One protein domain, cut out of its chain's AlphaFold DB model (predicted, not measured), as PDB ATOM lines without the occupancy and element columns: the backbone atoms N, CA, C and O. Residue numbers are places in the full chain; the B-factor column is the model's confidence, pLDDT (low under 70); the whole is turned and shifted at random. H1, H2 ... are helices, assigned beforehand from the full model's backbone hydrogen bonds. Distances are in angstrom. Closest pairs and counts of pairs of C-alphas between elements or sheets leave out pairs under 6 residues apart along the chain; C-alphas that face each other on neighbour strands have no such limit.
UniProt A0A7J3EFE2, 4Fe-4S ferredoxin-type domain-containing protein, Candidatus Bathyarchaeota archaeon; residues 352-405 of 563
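This is residues 352 to 405 of the 563 residues of the protein "4Fe-4S ferredoxin-type domain-containing protein" of Candidatus Bathyarchaeota archaeon (UniProt A0A7J3EFE2). A long helix, H2, and a shorter one, H1, make a V, with the small helix H3 packed on the later half of H2 and the last helix, H4, set off at the far side from the corner of the V, touching no helix. Residues 359 to 364, at that corner, stick out. The printed part has 54 residues with four named helices, H1, H2, H3 and H4 along the chain, and no named strand; the class is all helix. It is only just compact, close to loose, with a radius of gyration of the C-alphas of 11.9 A, and spans 31 by 26 by 15 A.

H1, residues 352 to 360, touches H2, residues 362 to 378, through residues 364 to 366 of H2 alone. Their closest C-alphas, those of Lys 358 and Trp 365, are 5.3 A apart. The two run opposite ways at a steep tilt of 55 degrees. H3, residues 383 to 387, touches H2 at residues 369 to 376 of H2 alone, with the C-alphas of Glu 373 and Val 386 closest, 6.5 A apart. H1 and H3 are apart. H4, residues 398 to 404, is apart from H1, H2 and H3. In H1, H2, H3 and H4 every O i to N i+4 pair is within hydrogen-bond range.

H1 begins at C-alpha 352 (17.355, -32.443, -48.338) and measures 12.6 A from first to last C-alpha. H2, 23.8 A long, ends at C-alpha 378 (23.490, -57.795, -51.078). H3 measures 6.0 A. H4, 10.0 A long, ends at C-alpha 404 (27.988, -39.230, -38.413).

The C-alphas farthest apart, those of Glu 363 and Lys 402, are 32.4 A apart. The printed part has no cut. The links from H1 to H2 and from H2 to H3 are tight, and the link from H3 to H4, 10 residues, is short. The mean pLDDT of the printed part is 96.2, and no printed residue is under 70.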
ATOM      1  N   ALA A 352      18.507 -33.335 -48.458       95.44
ATOM      2  CA  ALA A 352      17.355 -32.443 -48.338       95.44
ATOM      3  C   ALA A 352      16.378 -32.590 -49.519       95.44
ATOM      4  O   ALA A 352      15.183 -32.753 -49.316       95.44
ATOM      5  N   GLU A 353      16.889 -32.617 -50.755       95.69
ATOM      6  CA  GLU A 353      16.052 -32.780 -51.953       95.69
ATOM      7  C   GLU A 353      15.401 -34.168 -51.998       95.69
ATOM      8  O   GLU A 353      14.254 -34.289 -52.407       95.69
ATOM      9  N   PHE A 354      16.082 -35.219 -51.526       96.69
ATOM     10  CA  PHE A 354      15.451 -36.535 -51.394       96.69
ATOM     11  C   PHE A 354      14.320 -36.563 -50.363       96.69
ATOM     12  O   PHE A 354      13.353 -37.291 -50.576       96.69
ATOM     13  N   GLN A 355      14.390 -35.767 -49.288       96.12
ATOM     14  CA  GLN A 355      13.245 -35.630 -48.382       96.12
ATOM     15  C   GLN A 355      12.054 -34.974 -49.083       96.12
ATOM     16  O   GLN A 355      10.929 -35.433 -48.900       96.12
ATOM     17  N   GLU A 356      12.290 -33.977 -49.939       95.62
ATOM     18  CA  GLU A 356      11.216 -33.367 -50.731       95.62
ATOM     19  C   GLU A 356      10.641 -34.342 -51.764       95.62
ATOM     20  O   GLU A 356       9.424 -34.443 -51.888       95.62
ATOM     21  N   VAL A 357      11.475 -35.144 -52.437       97.38
ATOM     22  CA  VAL A 357      10.987 -36.222 -53.321       97.38
ATOM     23  C   VAL A 357      10.141 -37.226 -52.535       97.38
ATOM     24  O   VAL A 357       9.070 -37.601 -52.998       97.38
ATOM     25  N   LYS A 358      10.577 -37.635 -51.337       97.19
ATOM     26  CA  LYS A 358       9.816 -38.545 -50.469       97.19
ATOM     27  C   LYS A 358       8.472 -37.950 -50.038       97.19
ATOM     28  O   LYS A 358       7.493 -38.686 -49.958       97.19
ATOM     29  N   ARG A 359       8.427 -36.643 -49.761       96.50
ATOM     30  CA  ARG A 359       7.212 -35.920 -49.359       96.50
ATOM     31  C   ARG A 359       6.229 -35.750 -50.518       96.50
ATOM     32  O   ARG A 359       5.039 -35.970 -50.329       96.50
ATOM     33  N   LEU A 360       6.716 -35.342 -51.688       97.44
ATOM     34  CA  LEU A 360       5.889 -35.015 -52.855       97.44
ATOM     35  C   LEU A 360       5.497 -36.254 -53.669       97.44
ATOM     36  O   LEU A 360       4.383 -36.335 -54.178       97.44
ATOM     37  N   HIS A 361       6.401 -37.229 -53.782       98.06
ATOM     38  CA  HIS A 361       6.237 -38.428 -54.608       98.06
ATOM     39  C   HIS A 361       6.695 -39.690 -53.862       98.06
ATOM     40  O   HIS A 361       7.706 -40.305 -54.232       98.06
ATOM     41  N   PRO A 362       5.955 -40.119 -52.824       98.25
ATOM     42  CA  PRO A 362       6.325 -41.273 -52.011       98.25
ATOM     43  C   PRO A 362       6.481 -42.563 -52.828       98.25
ATOM     44  O   PRO A 362       7.350 -43.367 -52.511       98.25
ATOM     45  N   GLU A 363       5.720 -42.744 -53.910       98.12
ATOM     46  CA  GLU A 363       5.833 -43.913 -54.796       98.12
ATOM     47  C   GLU A 363       7.145 -43.930 -55.596       98.12
ATOM     48  O   GLU A 363       7.838 -44.950 -55.651       98.12
ATOM     49  N   LEU A 364       7.536 -42.786 -56.177       98.00
ATOM     50  CA  LEU A 364       8.800 -42.659 -56.913       98.00
ATOM     51  C   LEU A 364       9.996 -42.862 -55.982       98.00
ATOM     52  O   LEU A 364      10.952 -43.559 -56.342       98.00
ATOM     53  N   TRP A 365       9.927 -42.283 -54.778       98.06
ATOM     54  CA  TRP A 365      10.918 -42.511 -53.733       98.06
ATOM     55  C   TRP A 365      10.948 -43.976 -53.299       98.06
ATOM     56  O   TRP A 365      12.031 -44.553 -53.234       98.06
ATOM     57  N   GLY A 366       9.788 -44.589 -53.055       98.31
ATOM     58  CA  GLY A 366       9.654 -45.979 -52.621       98.31
ATOM     59  C   GLY A 366      10.348 -46.947 -53.573       98.31
ATOM     60  O   GLY A 366      11.200 -47.719 -53.140       98.31
ATOM     61  N   ARG A 367      10.101 -46.812 -54.883       97.81
ATOM     62  CA  ARG A 367      10.759 -47.630 -55.915       97.81
ATOM     63  C   ARG A 367      12.282 -47.477 -55.916       97.81
ATOM     64  O   ARG A 367      13.006 -48.450 -56.111       97.81
ATOM     65  N   LEU A 368      12.794 -46.254 -55.751       98.06
ATOM     66  CA  LEU A 368      14.241 -46.036 -55.661       98.06
ATOM     67  C   LEU A 368      14.804 -46.639 -54.369       98.06
ATOM     68  O   LEU A 368      15.816 -47.333 -54.418       98.06
ATOM     69  N   ASN A 369      14.158 -46.368 -53.237       98.00
ATOM     70  CA  ASN A 369      14.599 -46.789 -51.914       98.00
ATOM     71  C   ASN A 369      14.673 -48.316 -51.813       98.00
ATOM     72  O   ASN A 369      15.709 -48.825 -51.404       98.00
ATOM     73  N   GLU A 370      13.660 -49.031 -52.306       98.19
ATOM     74  CA  GLU A 370      13.648 -50.497 -52.396       98.19
ATOM     75  C   GLU A 370      14.888 -51.025 -53.139       98.19
ATOM     76  O   GLU A 370      15.617 -51.883 -52.643       98.19
ATOM     77  N   LYS A 371      15.212 -50.457 -54.309       98.12
ATOM     78  CA  LYS A 371      16.386 -50.889 -55.090       98.12
ATOM     79  C   LYS A 371      17.714 -50.579 -54.408       98.12
ATOM     80  O   LYS A 371      18.685 -51.320 -54.586       98.12
ATOM     81  N   ILE A 372      17.776 -49.500 -53.636       98.12
ATOM     82  CA  ILE A 372      18.944 -49.163 -52.820       98.12
ATOM     83  C   ILE A 372      19.059 -50.103 -51.613       98.12
ATOM     84  O   ILE A 372      20.172 -50.514 -51.292       98.12
ATOM     85  N   GLU A 373      17.954 -50.485 -50.976       98.25
ATOM     86  CA  GLU A 373      17.927 -51.450 -49.869       98.25
ATOM     87  C   GLU A 373      18.351 -52.846 -50.335       98.25
ATOM     88  O   GLU A 373      19.237 -53.452 -49.734       98.25
ATOM     89  N   GLU A 374      17.829 -53.315 -51.472       97.25
ATOM     90  CA  GLU A 374      18.275 -54.555 -52.122       97.25
ATOM     91  C   GLU A 374      19.778 -54.530 -52.441       97.25
ATOM     92  O   GLU A 374      20.466 -55.553 -52.364       97.25
ATOM     93  N   TRP A 375      20.307 -53.379 -52.868       96.50
ATOM     94  CA  TRP A 375      21.740 -53.206 -53.107       96.50
ATOM     95  C   TRP A 375      22.542 -53.248 -51.806       96.50
ATOM     96  O   TRP A 375      23.575 -53.917 -51.749       96.50
ATOM     97  N   ALA A 376      22.065 -52.548 -50.776       97.00
ATOM     98  CA  ALA A 376      22.705 -52.477 -49.473       97.00
ATOM     99  C   ALA A 376      22.815 -53.866 -48.841       97.00
ATOM    100  O   ALA A 376      23.922 -54.296 -48.522       97.00
ATOM    101  N   LEU A 377      21.705 -54.606 -48.785       96.31
ATOM    102  CA  LEU A 377      21.651 -55.954 -48.224       96.31
ATOM    103  C   LEU A 377      22.620 -56.909 -48.935       96.31
ATOM    104  O   LEU A 377      23.420 -57.576 -48.286       96.31
ATOM    105  N   ARG A 378      22.610 -56.923 -50.275       93.56
ATOM    106  CA  ARG A 378      23.490 -57.795 -51.078       93.56
ATOM    107  C   ARG A 378      24.980 -57.506 -50.908       93.56
ATOM    108  O   ARG A 378      25.788 -58.394 -51.151       93.56
ATOM    109  N   ASN A 379      25.350 -56.281 -50.537       92.69
ATOM    110  CA  ASN A 379      26.748 -55.875 -50.363       92.69
ATOM    111  C   ASN A 379      27.131 -55.686 -48.882       92.69
ATOM    112  O   ASN A 379      28.185 -55.121 -48.598       92.69
ATOM    113  N   GLY A 380      26.300 -56.154 -47.941       95.00
ATOM    114  CA  GLY A 380      26.591 -56.096 -46.506       95.00
ATOM    115  C   GLY A 380      26.570 -54.684 -45.907       95.00
ATOM    116  O   GLY A 380      27.196 -54.443 -44.878       95.00
ATOM    117  N   PHE A 381      25.880 -53.733 -46.542       96.75
ATOM    118  CA  PHE A 381      25.673 -52.393 -45.996       96.75
ATOM    119  C   PHE A 381      24.431 -52.352 -45.099       96.75
ATOM    120  O   PHE A 381      23.427 -53.008 -45.366       96.75
ATOM    121  N   ASN A 382      24.502 -51.560 -44.030       96.00
ATOM    122  CA  ASN A 382      23.435 -51.450 -43.038       96.00
ATOM    123  C   ASN A 382      22.390 -50.377 -43.407       96.00
ATOM    124  O   ASN A 382      22.502 -49.677 -44.416       96.00
ATOM    125  N   TYR A 383      21.384 -50.215 -42.546       96.62
ATOM    126  CA  TYR A 383      20.326 -49.218 -42.720       96.62
ATOM    127  C   TYR A 383      20.855 -47.780 -42.849       96.62
ATOM    128  O   TYR A 383      20.347 -47.007 -43.661       96.62
ATOM    129  N   ASP A 384      21.912 -47.415 -42.118       96.62
ATOM    130  CA  ASP A 384      22.462 -46.058 -42.164       96.62
ATOM    131  C   ASP A 384      23.052 -45.697 -43.535       96.62
ATOM    132  O   ASP A 384      22.944 -44.550 -43.976       96.62
ATOM    133  N   TYR A 385      23.609 -46.667 -44.267       97.69
ATOM    134  CA  TYR A 385      24.053 -46.451 -45.649       97.69
ATOM    135  C   TYR A 385      22.904 -45.962 -46.550       97.69
ATOM    136  O   TYR A 385      23.091 -45.042 -47.358       97.69
ATOM    137  N   VAL A 386      21.709 -46.537 -46.382       97.50
ATOM    138  CA  VAL A 386      20.495 -46.157 -47.119       97.50
ATOM    139  C   VAL A 386      19.949 -44.832 -46.593       97.50
ATOM    140  O   VAL A 386      19.785 -43.882 -47.362       97.50
ATOM    141  N   ARG A 387      19.747 -44.737 -45.274       96.00
ATOM    142  CA  ARG A 387      19.138 -43.597 -44.575       96.00
ATOM    143  C   ARG A 387      19.844 -42.272 -44.872       96.00
ATOM    144  O   ARG A 387      19.188 -41.271 -45.143       96.00
ATOM    145  N   PHE A 388      21.177 -42.258 -44.856       96.69
ATOM    146  CA  PHE A 388      21.980 -41.061 -45.151       96.69
ATOM    147  C   PHE A 388      22.274 -40.876 -46.654       96.69
ATOM    148  O   PHE A 388      23.034 -39.983 -47.051       96.69
ATOM    149  N   ALA A 389      21.675 -41.713 -47.509       96.88
ATOM    150  CA  ALA A 389      21.903 -41.774 -48.948       96.88
ATOM    151  C   ALA A 389      23.401 -41.840 -49.305       96.88
ATOM    152  O   ALA A 389      23.877 -41.110 -50.184       96.88
ATOM    153  N   LEU A 390      24.161 -42.681 -48.593       97.00
ATOM    154  CA  LEU A 390      25.612 -42.815 -48.766       97.00
ATOM    155  C   LEU A 390      25.980 -43.566 -50.047       97.00
ATOM    156  O   LEU A 390      27.070 -43.364 -50.582       97.00
ATOM    157  N   TRP A 391      25.024 -44.294 -50.631       96.62
ATOM    158  CA  TRP A 391      25.106 -44.866 -51.978       96.62
ATOM    159  C   TRP A 391      25.466 -43.851 -53.066       96.62
ATOM    160  O   TRP A 391      26.009 -44.228 -54.108       96.62
ATOM    161  N   ARG A 392      25.236 -42.550 -52.834       96.56
ATOM    162  CA  ARG A 392      25.644 -41.475 -53.746       96.56
ATOM    163  C   ARG A 392      27.159 -41.373 -53.923       96.56
ATOM    164  O   ARG A 392      27.602 -40.720 -54.867       96.56
ATOM    165  N   TRP A 393      27.966 -41.979 -53.056       95.94
ATOM    166  CA  TRP A 393      29.424 -41.932 -53.132       95.94
ATOM    167  C   TRP A 393      30.035 -43.334 -53.146       95.94
ATOM    168  O   TRP A 393      29.630 -44.202 -52.385       95.94
ATOM    169  N   ARG A 394      31.089 -43.531 -53.952       93.38
ATOM    170  CA  ARG A 394      31.892 -44.773 -53.931       93.38
ATOM    171  C   ARG A 394      32.736 -44.916 -52.655       93.38
ATOM    172  O   ARG A 394      33.189 -46.005 -52.320       93.38
ATOM    173  N   LYS A 395      32.956 -43.809 -51.945       94.88
ATOM    174  CA  LYS A 395      33.566 -43.749 -50.614       94.88
ATOM    175  C   LYS A 395      32.933 -42.602 -49.837       94.88
ATOM    176  O   LYS A 395      32.811 -41.509 -50.397       94.88
ATOM    177  N   THR A 396      32.571 -42.827 -48.577       95.69
ATOM    178  CA  THR A 396      31.964 -41.779 -47.749       95.69
ATOM    179  C   THR A 396      32.865 -40.534 -47.687       95.69
ATOM    180  O   THR A 396      34.073 -40.640 -47.462       95.69
ATOM    181  N   PRO A 397      32.324 -39.321 -47.913       95.06
ATOM    182  CA  PRO A 397      33.095 -38.095 -47.762       95.06
ATOM    183  C   PRO A 397      33.539 -37.874 -46.314       95.06
ATOM    184  O   PRO A 397      32.710 -37.913 -45.411       95.06
ATOM    185  N   ARG A 398      34.800 -37.470 -46.105       94.50
ATOM    186  CA  ARG A 398      35.358 -37.159 -44.771       94.50
ATOM    187  C   ARG A 398      34.502 -36.208 -43.931       94.50
ATOM    188  O   ARG A 398      34.481 -36.307 -42.712       94.50
ATOM    189  N   LYS A 399      33.828 -35.242 -44.564       92.62
ATOM    190  CA  LYS A 399      32.950 -34.291 -43.859       92.62
ATOM    191  C   LYS A 399      31.704 -34.973 -43.289       92.62
ATOM    192  O   LYS A 399      31.253 -34.566 -42.230       92.62
ATOM    193  N   ILE A 400      31.179 -35.986 -43.979       94.25
ATOM    194  CA  ILE A 400      30.060 -36.802 -43.500       94.25
ATOM    195  C   ILE A 400      30.566 -37.784 -42.442       94.25
ATOM    196  O   ILE A 400      29.988 -37.812 -41.367       94.25
ATOM    197  N   GLU A 401      31.697 -38.466 -42.679       95.50
ATOM    198  CA  GLU A 401      32.334 -39.356 -41.685       95.50
ATOM    199  C   GLU A 401      32.536 -38.642 -40.339       95.50
ATOM    200  O   GLU A 401      32.162 -39.160 -39.296       95.50
ATOM    201  N   LYS A 402      33.055 -37.406 -40.356       92.12
ATOM    202  CA  LYS A 402      33.242 -36.592 -39.143       92.12
ATOM    203  C   LYS A 402      31.942 -36.210 -38.430       92.12
ATOM    204  O   LYS A 402      31.990 -35.904 -37.246       92.12
ATOM    205  N   LEU A 403      30.823 -36.136 -39.148       91.00
ATOM    206  CA  LEU A 403      29.533 -35.720 -38.590       91.00
ATOM    207  C   LEU A 403      28.697 -36.892 -38.085       91.00
ATOM    208  O   LEU A 403      27.902 -36.697 -37.174       91.00
ATOM    209  N   THR A 404      28.836 -38.067 -38.698       93.06
ATOM    210  CA  THR A 404      27.988 -39.230 -38.413       93.06
ATOM    211  C   THR A 404      28.752 -40.409 -37.817       93.06
ATOM    212  O   THR A 404      28.123 -41.337 -37.329       93.06
ATOM    213  N   GLY A 405      30.086 -40.420 -37.887       94.62
ATOM    214  CA  GLY A 405      30.915 -41.580 -37.534       94.62
ATOM    215  C   GLY A 405      30.863 -42.722 -38.557       94.62
ATOM    216  O   GLY A 405      31.528 -43.738 -38.381       94.62
TER     217      GLY A 405